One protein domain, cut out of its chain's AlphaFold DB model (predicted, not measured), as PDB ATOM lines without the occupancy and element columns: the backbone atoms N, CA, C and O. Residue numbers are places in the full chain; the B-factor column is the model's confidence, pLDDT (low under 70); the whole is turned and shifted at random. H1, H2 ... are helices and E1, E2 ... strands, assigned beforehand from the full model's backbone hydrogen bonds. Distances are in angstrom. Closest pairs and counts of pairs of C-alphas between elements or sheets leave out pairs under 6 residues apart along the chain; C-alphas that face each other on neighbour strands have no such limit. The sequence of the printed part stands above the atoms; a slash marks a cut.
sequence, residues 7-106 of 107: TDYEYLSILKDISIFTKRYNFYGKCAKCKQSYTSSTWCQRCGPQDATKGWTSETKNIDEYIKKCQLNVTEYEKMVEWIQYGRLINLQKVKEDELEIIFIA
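This is residues 7 to 106 of the 107 residues of an uncharacterized protein of Gigaspora rosea (UniProt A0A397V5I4). A two-strand hairpin, E1 and E2, makes one end of an elongated, drawn-out model, and the long helix H1 makes the other, its residues 7 to 19 sticking out. Between them lie the short helix H2, helix H3 and long loops. The printed part has 100 residues, in the order H1, H2, H3, E1, E2, the strands antiparallel; it is mostly helix, with under half of the residues in named elements. It is only just extended, close to loose, with radius of gyration of the C-alphas 19.1 A and spans of 57 by 31 by 26 A.

E1, residues 93 to 97, and E2, residues 102 to 105, form an antiparallel hairpin at 156 degrees, with N 93 and O 105 2.8 A apart, within hydrogen-bond range. H3, residues 61 to 72, touches H2, residues 48 to 52, with residues 71 to 72 alone; the closest C-alphas, of Pro 49 and Leu 72, are 4.7 A apart. H1, residues 7 to 28, is apart from H2, H3, E1 and E2. In H1, H2 and H3 every O i to N i+4 pair is within hydrogen-bond range.

E1 is 11.5 A long and E2 10.4 A, ending at C-alpha 105 (3.312, -16.098, -28.285). H3 is 16.0 A long, H2 6.1 A and H1 31.2 A, beginning at C-alpha 7 (-15.663, 16.572, -65.826).

The farthest C-alphas, of Thr 7 and Asn 91, are 59.0 A apart. The links H1 to H2 and H3 to E1 are long. The printed part has no cut, and no printed residue is under 70 in pLDDT.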
ATOM      1  N   THR A   7     -16.957  16.590 -65.135       70.50
ATOM      2  CA  THR A   7     -15.663  16.572 -65.826       70.50
ATOM      3  C   THR A   7     -14.557  17.304 -65.063       70.50
ATOM      4  O   THR A   7     -13.403  16.882 -65.117       70.50
ATOM      5  N   ASP A   8     -14.882  18.346 -64.287       79.12
ATOM      6  CA  ASP A   8     -13.895  19.058 -63.462       79.12
ATOM      7  C   ASP A   8     -13.403  18.183 -62.301       79.12
ATOM      8  O   ASP A   8     -12.224  18.202 -61.947       79.12
ATOM      9  N   TYR A   9     -14.295  17.390 -61.702       81.31
ATOM     10  CA  TYR A   9     -13.933  16.471 -60.621       81.31
ATOM     11  C   TYR A   9     -13.082  15.304 -61.121       81.31
ATOM     12  O   TYR A   9     -12.094  14.946 -60.478       81.31
ATOM     13  N   GLU A  10     -13.440  14.744 -62.273       85.88
ATOM     14  CA  GLU A  10     -12.707  13.653 -62.913       85.88
ATOM     15  C   GLU A  10     -11.290  14.100 -63.311       85.88
ATOM     16  O   GLU A  10     -10.303  13.449 -62.963       85.88
ATOM     17  N   TYR A  11     -11.168  15.294 -63.903       83.88
ATOM     18  CA  TYR A  11      -9.883  15.923 -64.217       83.88
ATOM     19  C   TYR A  11      -9.015  16.149 -62.968       83.88
ATOM     20  O   TYR A  11      -7.828  15.814 -62.957       83.88
ATOM     21  N   LEU A  12      -9.599  16.662 -61.878       85.56
ATOM     22  CA  LEU A  12      -8.884  16.848 -60.610       85.56
ATOM     23  C   LEU A  12      -8.430  15.523 -59.981       85.56
ATOM     24  O   LEU A  12      -7.374  15.495 -59.344       85.56
ATOM     25  N   SER A  13      -9.195  14.439 -60.138       84.88
ATOM     26  CA  SER A  13      -8.791  13.103 -59.682       84.88
ATOM     27  C   SER A  13      -7.564  12.618 -60.446       84.88
ATOM     28  O   SER A  13      -6.558  12.265 -59.834       84.88
ATOM     29  N   ILE A  14      -7.602  12.714 -61.777       86.06
ATOM     30  CA  ILE A  14      -6.487  12.326 -62.648       86.06
ATOM     31  C   ILE A  14      -5.226  13.134 -62.308       86.06
ATOM     32  O   ILE A  14      -4.143  12.566 -62.177       86.06
ATOM     33  N   LEU A  15      -5.345  14.449 -62.099       88.31
ATOM     34  CA  LEU A  15      -4.206  15.289 -61.711       88.31
ATOM     35  C   LEU A  15      -3.601  14.888 -60.360       88.31
ATOM     36  O   LEU A  15      -2.377  14.911 -60.201       88.31
ATOM     37  N   LYS A  16      -4.435  14.514 -59.382       87.81
ATOM     38  CA  LYS A  16      -3.958  14.005 -58.089       87.81
ATOM     39  C   LYS A  16      -3.221  12.682 -58.261       87.81
ATOM     40  O   LYS A  16      -2.126  12.548 -57.714       87.81
ATOM     41  N   ASP A  17      -3.763  11.759 -59.046       86.25
ATOM     42  CA  ASP A  17      -3.138  10.461 -59.311       86.25
ATOM     43  C   ASP A  17      -1.790  10.621 -60.021       86.25
ATOM     44  O   ASP A  17      -0.799  10.019 -59.602       86.25
ATOM     45  N   ILE A  18      -1.712  11.510 -61.020       87.31
ATOM     46  CA  ILE A  18      -0.455  11.872 -61.690       87.31
ATOM     47  C   ILE A  18       0.535  12.459 -60.677       87.31
ATOM     48  O   ILE A  18       1.681  12.017 -60.617       87.31
ATOM     49  N   SER A  19       0.109  13.411 -59.840       88.81
ATOM     50  CA  SER A  19       0.976  14.031 -58.830       88.81
ATOM     51  C   SER A  19       1.529  13.009 -57.832       88.81
ATOM     52  O   SER A  19       2.728  13.004 -57.538       88.81
ATOM     53  N   ILE A  20       0.675  12.115 -57.327       84.56
ATOM     54  CA  ILE A  20       1.060  11.033 -56.415       84.56
ATOM     55  C   ILE A  20       2.036  10.082 -57.109       84.56
ATOM     56  O   ILE A  20       3.062   9.722 -56.526       84.56
ATOM     57  N   PHE A  21       1.754   9.703 -58.355       82.19
ATOM     58  CA  PHE A  21       2.611   8.826 -59.142       82.19
ATOM     59  C   PHE A  21       4.000   9.431 -59.369       82.19
ATOM     60  O   PHE A  21       5.001   8.756 -59.122       82.19
ATOM     61  N   THR A  22       4.081  10.700 -59.777       84.50
ATOM     62  CA  THR A  22       5.354  11.401 -59.995       84.50
ATOM     63  C   THR A  22       6.153  11.522 -58.701       84.50
ATOM     64  O   THR A  22       7.357  11.275 -58.706       84.50
ATOM     65  N   LYS A  23       5.500  11.832 -57.572       86.50
ATOM     66  CA  LYS A  23       6.160  11.840 -56.256       86.50
ATOM     67  C   LYS A  23       6.750  10.469 -55.936       86.50
ATOM     68  O   LYS A  23       7.948  10.367 -55.703       86.50
ATOM     69  N   ARG A  24       5.938   9.410 -55.989       85.38
ATOM     70  CA  ARG A  24       6.388   8.031 -55.732       85.38
ATOM     71  C   ARG A  24       7.554   7.625 -56.629       85.38
ATOM     72  O   ARG A  24       8.532   7.078 -56.135       85.38
ATOM     73  N   TYR A  25       7.472   7.942 -57.921       83.56
ATOM     74  CA  TYR A  25       8.541   7.678 -58.883       83.56
ATOM     75  C   TYR A  25       9.856   8.355 -58.481       83.56
ATOM     76  O   TYR A  25      10.897   7.705 -58.480       83.56
ATOM     77  N   ASN A  26       9.805   9.635 -58.105       87.19
ATOM     78  CA  ASN A  26      10.996  10.396 -57.732       87.19
ATOM     79  C   ASN A  26      11.608   9.930 -56.401       87.19
ATOM     80  O   ASN A  26      12.827   9.942 -56.269       87.19
ATOM     81  N   PHE A  27      10.786   9.525 -55.426       90.06
ATOM     82  CA  PHE A  27      11.266   9.105 -54.104       90.06
ATOM     83  C   PHE A  27      11.730   7.647 -54.056       90.06
ATOM     84  O   PHE A  27      12.767   7.354 -53.468       90.06
ATOM     85  N   TYR A  28      10.958   6.731 -54.641       90.56
ATOM     86  CA  TYR A  28      11.165   5.288 -54.473       90.56
ATOM     87  C   TYR A  28      11.643   4.586 -55.748       90.56
ATOM     88  O   TYR A  28      12.058   3.430 -55.703       90.56
ATOM     89  N   GLY A  29      11.594   5.256 -56.899       92.50
ATOM     90  CA  GLY A  29      11.993   4.668 -58.172       92.50
ATOM     91  C   GLY A  29      11.014   3.610 -58.691       92.50
ATOM     92  O   GLY A  29       9.823   3.602 -58.370       92.50
ATOM     93  N   LYS A  30      11.517   2.721 -59.557       93.31
ATOM     94  CA  LYS A  30      10.731   1.709 -60.284       93.31
ATOM     95  C   LYS A  30      10.990   0.303 -59.774       93.31
ATOM     96  O   LYS A  30      12.137  -0.110 -59.623       93.31
ATOM     97  N   CYS A  31       9.919  -0.474 -59.665       93.94
ATOM     98  CA  CYS A  31       9.972  -1.901 -59.404       93.94
ATOM     99  C   CYS A  31      10.797  -2.633 -60.461       93.94
ATOM    100  O   CYS A  31      10.503  -2.564 -61.657       93.94
ATOM    101  N   ALA A  32      11.791  -3.403 -60.014       93.75
ATOM    102  CA  ALA A  32      12.651  -4.172 -60.908       93.75
ATOM    103  C   ALA A  32      11.863  -5.187 -61.762       93.75
ATOM    104  O   ALA A  32      12.198  -5.368 -62.935       93.75
ATOM    105  N   LYS A  33      10.799  -5.783 -61.196       94.88
ATOM    106  CA  LYS A  33       9.962  -6.819 -61.828       94.88
ATOM    107  C   LYS A  33       8.974  -6.245 -62.851       94.88
ATOM    108  O   LYS A  33       8.998  -6.649 -64.005       94.88
ATOM    109  N   CYS A  34       8.115  -5.303 -62.447       95.12
ATOM    110  CA  CYS A  34       7.003  -4.822 -63.286       95.12
ATOM    111  C   CYS A  34       7.175  -3.401 -63.845       95.12
ATOM    112  O   CYS A  34       6.294  -2.922 -64.556       95.12
ATOM    113  N   LYS A  35       8.276  -2.714 -63.514       93.94
ATOM    114  CA  LYS A  35       8.626  -1.354 -63.969       93.94
ATOM    115  C   LYS A  35       7.662  -0.232 -63.549       93.94
ATOM    116  O   LYS A  35       7.896   0.918 -63.915       93.94
ATOM    117  N   GLN A  36       6.632  -0.531 -62.756       90.44
ATOM    118  CA  GLN A  36       5.788   0.477 -62.104       90.44
ATOM    119  C   GLN A  36       6.522   1.117 -60.923       90.44
ATOM    120  O   GLN A  36       7.424   0.504 -60.353       90.44
ATOM    121  N   SER A  37       6.143   2.339 -60.552       90.75
ATOM    122  CA  SER A  37       6.709   3.017 -59.384       90.75
ATOM    123  C   SER A  37       6.424   2.234 -58.106       90.75
ATOM    124  O   SER A  37       5.316   1.724 -57.919       90.75
ATOM    125  N   TYR A  38       7.410   2.151 -57.220       91.94
ATOM    126  CA  TYR A  38       7.176   1.632 -55.879       91.94
ATOM    127  C   TYR A  38       6.236   2.563 -55.092       91.94
ATOM    128  O   TYR A  38       6.179   3.769 -55.345       91.94
ATOM    129  N   THR A  39       5.480   2.013 -54.140       89.38
ATOM    130  CA  THR A  39       4.647   2.807 -53.221       89.38
ATOM    131  C   THR A  39       5.364   3.143 -51.915       89.38
ATOM    132  O   THR A  39       4.962   4.106 -51.264       89.38
ATOM    133  N   SER A  40       6.443   2.425 -51.585       89.25
ATOM    134  CA  SER A  40       7.398   2.719 -50.505       89.25
ATOM    135  C   SER A  40       8.822   2.315 -50.926       89.25
ATOM    136  O   SER A  40       9.021   1.863 -52.047       89.25
ATOM    137  N   SER A  41       9.833   2.427 -50.059       86.19
ATOM    138  CA  SER A  41      11.209   2.010 -50.395       86.19
ATOM    139  C   SER A  41      11.346   0.522 -50.757       86.19
ATOM    140  O   SER A  41      12.296   0.147 -51.441       86.19
ATOM    141  N   THR A  42      10.413  -0.327 -50.317       85.31
ATOM    142  CA  THR A  42      10.477  -1.789 -50.489       85.31
ATOM    143  C   THR A  42       9.197  -2.401 -51.065       85.31
ATOM    144  O   THR A  42       9.217  -3.558 -51.487       85.31
ATOM    145  N   TRP A  43       8.088  -1.652 -51.145       93.81
ATOM    146  CA  TRP A  43       6.785  -2.197 -51.534       93.81
ATOM    147  C   TRP A  43       6.340  -1.785 -52.932       93.81
ATOM    148  O   TRP A  43       6.184  -0.604 -53.249       93.81
ATOM    149  N   CYS A  44       6.108  -2.776 -53.791       94.00
ATOM    150  CA  CYS A  44       5.451  -2.579 -55.078       94.00
ATOM    151  C   CYS A  44       4.010  -3.064 -54.960       94.00
ATOM    152  O   CYS A  44       3.788  -4.267 -54.856       94.00
ATOM    153  N   GLN A  45       3.039  -2.157 -55.051       91.94
ATOM    154  CA  GLN A  45       1.618  -2.490 -54.904       91.94
ATOM    155  C   GLN A  45       1.135  -3.580 -55.875       91.94
ATOM    156  O   GLN A  45       0.220  -4.326 -55.552       91.94
ATOM    157  N   ARG A  46       1.753  -3.716 -57.055       92.44
ATOM    158  CA  ARG A  46       1.400  -4.773 -58.015       92.44
ATOM    159  C   ARG A  46       2.073  -6.114 -57.719       92.44
ATOM    160  O   ARG A  46       1.448  -7.154 -57.895       92.44
ATOM    161  N   CYS A  47       3.350  -6.105 -57.337       95.06
ATOM    162  CA  CYS A  47       4.137  -7.334 -57.176       95.06
ATOM    163  C   CYS A  47       4.100  -7.886 -55.749       95.06
ATOM    164  O   CYS A  47       4.029  -9.095 -55.585       95.06
ATOM    165  N   GLY A  48       4.119  -7.018 -54.738       94.38
ATOM    166  CA  GLY A  48       4.160  -7.393 -53.325       94.38
ATOM    167  C   GLY A  48       3.040  -8.357 -52.930       94.38
ATOM    168  O   GLY A  48       3.344  -9.432 -52.415       94.38
ATOM    169  N   PRO A  49       1.766  -8.057 -53.251       95.06
ATOM    170  CA  PRO A  49       0.659  -8.970 -52.980       95.06
ATOM    171  C   PRO A  49       0.825 -10.349 -53.628       95.06
ATOM    172  O   PRO A  49       0.604 -11.376 -52.994       95.06
ATOM    173  N   GLN A  50       1.282 -10.385 -54.881       94.62
ATOM    174  CA  GLN A  50       1.495 -11.634 -55.616       94.62
ATOM    175  C   GLN A  50       2.628 -12.454 -54.995       94.62
ATOM    176  O   GLN A  50       2.475 -13.657 -54.786       94.62
ATOM    177  N   ASP A  51       3.740 -11.796 -54.667       93.44
ATOM    178  CA  ASP A  51       4.897 -12.420 -54.034       93.44
ATOM    179  C   ASP A  51       4.528 -13.006 -52.659       93.44
ATOM    180  O   ASP A  51       4.894 -14.143 -52.371       93.44
ATOM    181  N   ALA A  52       3.737 -12.293 -51.850       93.06
ATOM    182  CA  ALA A  52       3.312 -12.744 -50.521       93.06
ATOM    183  C   ALA A  52       2.363 -13.954 -50.541       93.06
ATOM    184  O   ALA A  52       2.343 -14.744 -49.601       93.06
ATOM    185  N   THR A  53       1.593 -14.133 -51.617       94.81
ATOM    186  CA  THR A  53       0.707 -15.303 -51.775       94.81
ATOM    187  C   THR A  53       1.415 -16.540 -52.332       94.81
ATOM    188  O   THR A  53       0.818 -17.618 -52.418       94.81
ATOM    189  N   LYS A  54       2.679 -16.407 -52.756       93.38
ATOM    190  CA  LYS A  54       3.373 -17.440 -53.522       93.38
ATOM    191  C   LYS A  54       3.986 -18.504 -52.614       93.38
ATOM    192  O   LYS A  54       4.775 -18.211 -51.725       93.38
ATOM    193  N   GLY A  55       3.700 -19.767 -52.926       90.81
ATOM    194  CA  GLY A  55       4.475 -20.914 -52.443       90.81
ATOM    195  C   GLY A  55       4.140 -21.417 -51.040       90.81
ATOM    196  O   GLY A  55       4.681 -22.448 -50.655       90.81
ATOM    197  N   TRP A  56       3.244 -20.759 -50.299       94.81
ATOM    198  CA  TRP A  56       2.785 -21.252 -49.003       94.81
ATOM    199  C   TRP A  56       1.347 -21.794 -49.057       94.81
ATOM    200  O   TRP A  56       0.506 -21.365 -49.861       94.81
ATOM    201  N   THR A  57       1.087 -22.760 -48.181       93.75
ATOM    202  CA  THR A  57      -0.236 -23.290 -47.848       93.75
ATOM    203  C   THR A  57      -0.274 -23.631 -46.359       93.75
ATOM    204  O   THR A  57       0.757 -23.967 -45.771       93.75
ATOM    205  N   SER A  58      -1.450 -23.496 -45.757       92.75
ATOM    206  CA  SER A  58      -1.796 -23.969 -44.415       92.75
ATOM    207  C   SER A  58      -2.293 -25.413 -44.402       92.75
ATOM    208  O   SER A  58      -2.719 -25.894 -43.358       92.75
ATOM    209  N   GLU A  59      -2.339 -26.067 -45.569       92.19
ATOM    210  CA  GLU A  59      -3.011 -27.354 -45.799       92.19
ATOM    211  C   GLU A  59      -4.540 -27.296 -45.601       92.19
ATOM    212  O   GLU A  59      -5.247 -28.265 -45.872       92.19
ATOM    213  N   THR A  60      -5.087 -26.130 -45.234       95.62
ATOM    214  CA  THR A  60      -6.522 -25.886 -45.093       95.62
ATOM    215  C   THR A  60      -6.995 -24.904 -46.159       95.62
ATOM    216  O   THR A  60      -6.831 -23.690 -46.042       95.62
ATOM    217  N   LYS A  61      -7.642 -25.426 -47.208       96.19
ATOM    218  CA  LYS A  61      -8.039 -24.649 -48.398       96.19
ATOM    219  C   LYS A  61      -8.813 -23.360 -48.075       96.19
ATOM    220  O   LYS A  61      -8.501 -22.316 -48.635       96.19
ATOM    221  N   ASN A  62      -9.780 -23.412 -47.159       97.31
ATOM    222  CA  ASN A  62     -10.591 -22.238 -46.813       97.31
ATOM    223  C   ASN A  62      -9.765 -21.138 -46.125       97.31
ATOM    224  O   ASN A  62      -9.985 -19.953 -46.373       97.31
ATOM    225  N   ILE A  63      -8.799 -21.523 -45.280       94.69
ATOM    226  CA  ILE A  63      -7.893 -20.585 -44.604       94.69
ATOM    227  C   ILE A  63      -6.938 -19.965 -45.630       94.69
ATOM    228  O   ILE A  63      -6.775 -18.745 -45.658       94.69
ATOM    229  N   ASP A  64      -6.377 -20.781 -46.525       95.81
ATOM    230  CA  ASP A  64      -5.532 -20.314 -47.627       95.81
ATOM    231  C   ASP A  64      -6.240 -19.281 -48.498       95.81
ATOM    232  O   ASP A  64      -5.676 -18.225 -48.783       95.81
ATOM    233  N   GLU A  65      -7.464 -19.579 -48.934       96.94
ATOM    234  CA  GLU A  65      -8.256 -18.684 -49.775       96.94
ATOM    235  C   GLU A  65      -8.534 -17.356 -49.069       96.94
ATOM    236  O   GLU A  65      -8.362 -16.292 -49.669       96.94
ATOM    237  N   TYR A  66      -8.908 -17.405 -47.787       95.81
ATOM    238  CA  TYR A  66      -9.183 -16.208 -46.999       95.81
ATOM    239  C   TYR A  66      -7.937 -15.328 -46.839       95.81
ATOM    240  O   TYR A  66      -7.959 -14.150 -47.200       95.81
ATOM    241  N   ILE A  67      -6.827 -15.900 -46.369       95.88
ATOM    242  CA  ILE A  67      -5.590 -15.148 -46.130       95.88
ATOM    243  C   ILE A  67      -5.021 -14.622 -47.451       95.88
ATOM    244  O   ILE A  67      -4.678 -13.443 -47.529       95.88
ATOM    245  N   LYS A  68      -4.982 -15.430 -48.519       96.62
ATOM    246  CA  LYS A  68      -4.501 -14.973 -49.836       96.62
ATOM    247  C   LYS A  68      -5.370 -13.846 -50.384       96.62
ATOM    248  O   LYS A  68      -4.834 -12.890 -50.938       96.62
ATOM    249  N   LYS A  69      -6.693 -13.890 -50.189       96.06
ATOM    250  CA  LYS A  69      -7.586 -12.779 -50.556       96.06
ATOM    251  C   LYS A  69      -7.258 -11.504 -49.780       96.06
ATOM    252  O   LYS A  69      -7.265 -10.428 -50.377       96.06
ATOM    253  N   CYS A  70      -6.956 -11.595 -48.486       95.06
ATOM    254  CA  CYS A  70      -6.493 -10.444 -47.709       95.06
ATOM    255  C   CYS A  70      -5.170  -9.906 -48.270       95.06
ATOM    256  O   CYS A  70      -5.106  -8.734 -48.631       95.06
ATOM    257  N   GLN A  71      -4.164 -10.768 -48.439       96.12
ATOM    258  CA  GLN A  71      -2.842 -10.407 -48.958       96.12
ATOM    259  C   GLN A  71      -2.910  -9.752 -50.348       96.12
ATOM    260  O   GLN A  71      -2.229  -8.758 -50.590       96.12
ATOM    261  N   LEU A  72      -3.767 -10.251 -51.249       95.81
ATOM    262  CA  LEU A  72      -3.939  -9.728 -52.613       95.81
ATOM    263  C   LEU A  72      -4.491  -8.294 -52.674       95.81
ATOM    264  O   LEU A  72      -4.223  -7.588 -53.645       95.81
ATOM    265  N   ASN A  73      -5.240  -7.858 -51.658       93.44
ATOM    266  CA  ASN A  73      -5.877  -6.536 -51.621       93.44
ATOM    267  C   ASN A  73      -5.033  -5.465 -50.907       93.44
ATOM    268  O   ASN A  73      -5.461  -4.316 -50.780       93.44
ATOM    269  N   VAL A  74      -3.839  -5.820 -50.432       92.56
ATOM    270  CA  VAL A  74      -2.983  -4.931 -49.644       92.56
ATOM    271  C   VAL A  74      -2.287  -3.886 -50.521       92.56
ATOM    272  O   VAL A  74      -1.646  -4.196 -51.524       92.56
ATOM    273  N   THR A  75      -2.360  -2.622 -50.102       89.69
ATOM    274  CA  THR A  75      -1.733  -1.485 -50.798       89.69
ATOM    275  C   THR A  75      -0.370  -1.084 -50.231       89.69
ATOM    276  O   THR A  75       0.419  -0.444 -50.930       89.69
ATOM    277  N   GLU A  76      -0.086  -1.468 -48.988       88.38
ATOM    278  CA  GLU A  76       1.062  -1.048 -48.175       88.38
ATOM    279  C   GLU A  76       1.655  -2.256 -47.451       88.38
ATOM    280  O   GLU A  76       0.909  -3.089 -46.943       88.38
ATOM    281  N   TYR A  77       2.982  -2.342 -47.371       89.31
ATOM    282  CA  TYR A  77       3.662  -3.481 -46.751       89.31
ATOM    283  C   TYR A  77       3.260  -3.673 -45.283       89.31
ATOM    284  O   TYR A  77       3.035  -4.791 -44.841       89.31
ATOM    285  N   GLU A  78       3.081  -2.579 -44.552       90.50
ATOM    286  CA  GLU A  78       2.741  -2.542 -43.130       90.50
ATOM    287  C   GLU A  78       1.355  -3.130 -42.826       90.50
ATOM    288  O   GLU A  78       1.065  -3.492 -41.689       90.50
ATOM    289  N   LYS A  79       0.488  -3.227 -43.840       91.12
ATOM    290  CA  LYS A  79      -0.853  -3.823 -43.741       91.12
ATOM    291  C   LYS A  79      -0.879  -5.278 -44.213       91.12
ATOM    292  O   LYS A  79      -1.947  -5.890 -44.242       91.12
ATOM    293  N   MET A  80       0.260  -5.819 -44.640       91.94
ATOM    294  CA  MET A  80       0.355  -7.182 -45.134       91.94
ATOM    295  C   MET A  80       0.289  -8.179 -43.978       91.94
ATOM    296  O   MET A  80       1.048  -8.088 -43.020       91.94
ATOM    297  N   VAL A  81      -0.594  -9.169 -44.098       92.00
ATOM    298  CA  VAL A  81      -0.600 -10.330 -43.203       92.00
ATOM    299  C   VAL A  81       0.446 -11.315 -43.705       92.00
ATOM    300  O   VAL A  81       0.341 -11.809 -44.828       92.00
ATOM    301  N   GLU A  82       1.453 -11.614 -42.893       89.81
ATOM    302  CA  GLU A  82       2.440 -12.647 -43.199       89.81
ATOM    303  C   GLU A  82       1.922 -14.029 -42.781       89.81
ATOM    304  O   GLU A  82       1.395 -14.203 -41.683       89.81
ATOM    305  N   TRP A  83       2.069 -15.023 -43.662       92.62
ATOM    306  CA  TRP A  83       1.818 -16.417 -43.304       92.62
ATOM    307  C   TRP A  83       3.099 -17.063 -42.781       92.62
ATOM    308  O   TRP A  83       4.092 -17.160 -43.506       92.62
ATOM    309  N   ILE A  84       3.047 -17.577 -41.554       90.75
ATOM    310  CA  ILE A  84       4.151 -18.295 -40.918       90.75
ATOM    311  C   ILE A  84       3.717 -19.745 -40.700       90.75
ATOM    312  O   ILE A  84       2.702 -20.018 -40.065       90.75
ATOM    313  N   GLN A  85       4.489 -20.692 -41.236       89.75
ATOM    314  CA  GLN A  85       4.246 -22.115 -40.995       89.75
ATOM    315  C   GLN A  85       4.460 -22.451 -39.519       89.75
ATOM    316  O   GLN A  85       5.467 -22.045 -38.943       89.75
ATOM    317  N   TYR A  86       3.574 -23.270 -38.947       88.75
ATOM    318  CA  TYR A  86       3.632 -23.660 -37.535       88.75
ATOM    319  C   TYR A  86       5.008 -24.195 -37.110       88.75
ATOM    320  O   TYR A  86       5.529 -23.800 -36.076       88.75
ATOM    321  N   GLY A  87       5.655 -25.015 -37.947       89.62
ATOM    322  CA  GLY A  87       6.985 -25.568 -37.657       89.62
ATOM    323  C   GLY A  87       8.131 -24.545 -37.604       89.62
ATOM    324  O   GLY A  87       9.239 -24.914 -37.232       89.62
ATOM    325  N   ARG A  88       7.897 -23.283 -37.990       91.81
ATOM    326  CA  ARG A  88       8.872 -22.187 -37.848       91.81
ATOM    327  C   ARG A  88       8.747 -21.448 -36.521       91.81
ATOM    328  O   ARG A  88       9.647 -20.690 -36.188       91.81
ATOM    329  N   LEU A  89       7.642 -21.641 -35.806       93.75
ATOM    330  CA  LEU A  89       7.396 -21.006 -34.521       93.75
ATOM    331  C   LEU A  89       8.207 -21.737 -33.450       93.75
ATOM    332  O   LEU A  89       8.055 -22.949 -33.276       93.75
ATOM    333  N   ILE A  90       9.052 -21.010 -32.721       94.94
ATOM    334  CA  ILE A  90       9.794 -21.546 -31.577       94.94
ATOM    335  C   ILE A  90       9.372 -20.840 -30.289       94.94
ATOM    336  O   ILE A  90       8.690 -19.817 -30.307       94.94
ATOM    337  N   ASN A  91       9.758 -21.409 -29.143       95.06
ATOM    338  CA  ASN A  91       9.464 -20.849 -27.819       95.06
ATOM    339  C   ASN A  91       7.969 -20.545 -27.598       95.06
ATOM    340  O   ASN A  91       7.622 -19.510 -27.036       95.06
ATOM    341  N   LEU A  92       7.090 -21.448 -28.051       95.31
ATOM    342  CA  LEU A  92       5.644 -21.306 -27.896       95.31
ATOM    343  C   LEU A  92       5.270 -21.187 -26.415       95.31
ATOM    344  O   LEU A  92       5.347 -22.154 -25.656       95.31
ATOM    345  N   GLN A  93       4.835 -19.997 -26.016       96.19
ATOM    346  CA  GLN A  93       4.379 -19.695 -24.671       96.19
ATOM    347  C   GLN A  93       2.888 -19.386 -24.702       96.19
ATOM    348  O   GLN A  93       2.436 -18.453 -25.362       96.19
ATOM    349  N   LYS A  94       2.114 -20.162 -23.949       96.50
ATOM    350  CA  LYS A  94       0.687 -19.913 -23.764       96.50
ATOM    351  C   LYS A  94       0.481 -18.661 -22.915       96.50
ATOM    352  O   LYS A  94       1.026 -18.561 -21.818       96.50
ATOM    353  N   VAL A  95      -0.314 -17.728 -23.424       96.94
ATOM    354  CA  VAL A  95      -0.643 -16.458 -22.755       96.94
ATOM    355  C   VAL A  95      -2.023 -16.518 -22.126       96.94
ATOM    356  O   VAL A  95      -2.237 -15.999 -21.034       96.94
ATOM    357  N   LYS A  96      -2.966 -17.143 -22.830       96.38
ATOM    358  CA  LYS A  96      -4.370 -17.184 -22.444       96.38
ATOM    359  C   LYS A  96      -5.008 -18.462 -22.965       96.38
ATOM    360  O   LYS A  96      -4.666 -18.941 -24.044       96.38
ATOM    361  N   GLU A  97      -5.940 -18.981 -22.188       96.44
ATOM    362  CA  GLU A  97      -6.912 -19.975 -22.616       96.44
ATOM    363  C   GLU A  97      -8.242 -19.635 -21.968       96.44
ATOM    364  O   GLU A  97      -8.312 -19.402 -20.759       96.44
ATOM    365  N   ASP A  98      -9.267 -19.568 -22.797       94.75
ATOM    366  CA  ASP A  98     -10.661 -19.568 -22.390       94.75
ATOM    367  C   ASP A  98     -11.412 -20.650 -23.185       94.75
ATOM    368  O   ASP A  98     -10.806 -21.444 -23.904       94.75
ATOM    369  N   GLU A  99     -12.732 -20.734 -23.025       94.44
ATOM    370  CA  GLU A  99     -13.541 -21.777 -23.669       94.44
ATOM    371  C   GLU A  99     -13.550 -21.701 -25.209       94.44
ATOM    372  O   GLU A  99     -13.898 -22.689 -25.858       94.44
ATOM    373  N   LEU A 100     -13.192 -20.559 -25.806       93.75
ATOM    374  CA  LEU A 100     -13.318 -20.304 -27.247       93.75
ATOM    375  C   LEU A 100     -11.978 -20.033 -27.939       93.75
ATOM    376  O   LEU A 100     -11.889 -20.149 -29.162       93.75
ATOM    377  N   GLU A 101     -10.946 -19.662 -27.187       94.62
ATOM    378  CA  GLU A 101      -9.686 -19.178 -27.724       94.62
ATOM    379  C   GLU A 101      -8.488 -19.637 -26.883       94.62
ATOM    380  O   GLU A 101      -8.478 -19.567 -25.652       94.62
ATOM    381  N   ILE A 102      -7.419 -20.038 -27.577       95.50
ATOM    382  CA  ILE A 102      -6.101 -20.248 -26.978       95.50
ATOM    383  C   ILE A 102      -5.104 -19.330 -27.678       95.50
ATOM    384  O   ILE A 102      -4.930 -19.400 -28.895       95.50
ATOM    385  N   ILE A 103      -4.426 -18.490 -26.898       94.56
ATOM    386  CA  ILE A 103      -3.442 -17.528 -27.396       94.56
ATOM    387  C   ILE A 103      -2.043 -17.993 -27.007       94.56
ATOM    388  O   ILE A 103      -1.749 -18.213 -25.828       94.56
ATOM    389  N   PHE A 104      -1.165 -18.064 -28.004       95.25
ATOM    390  CA  PHE A 104       0.259 -18.323 -27.837       95.25
ATOM    391  C   PHE A 104       1.077 -17.138 -28.353       95.25
ATOM    392  O   PHE A 104       0.697 -16.486 -29.324       95.25
ATOM    393  N   ILE A 105       2.222 -16.898 -27.726       94.81
ATOM    394  CA  ILE A 105       3.312 -16.098 -28.285       94.81
ATOM    395  C   ILE A 105       4.391 -17.067 -28.759       94.81
ATOM    396  O   ILE A 105       4.665 -18.068 -28.100       94.81
ATOM    397  N   ALA A 106       4.993 -16.759 -29.900       95.31
ATOM    398  CA  ALA A 106       6.139 -17.463 -30.450       95.31
ATOM    399  C   ALA A 106       7.242 -16.456 -30.776       95.31
ATOM    400  O   ALA A 106       6.972 -15.264 -30.944       95.31
TER     401      ALA A 106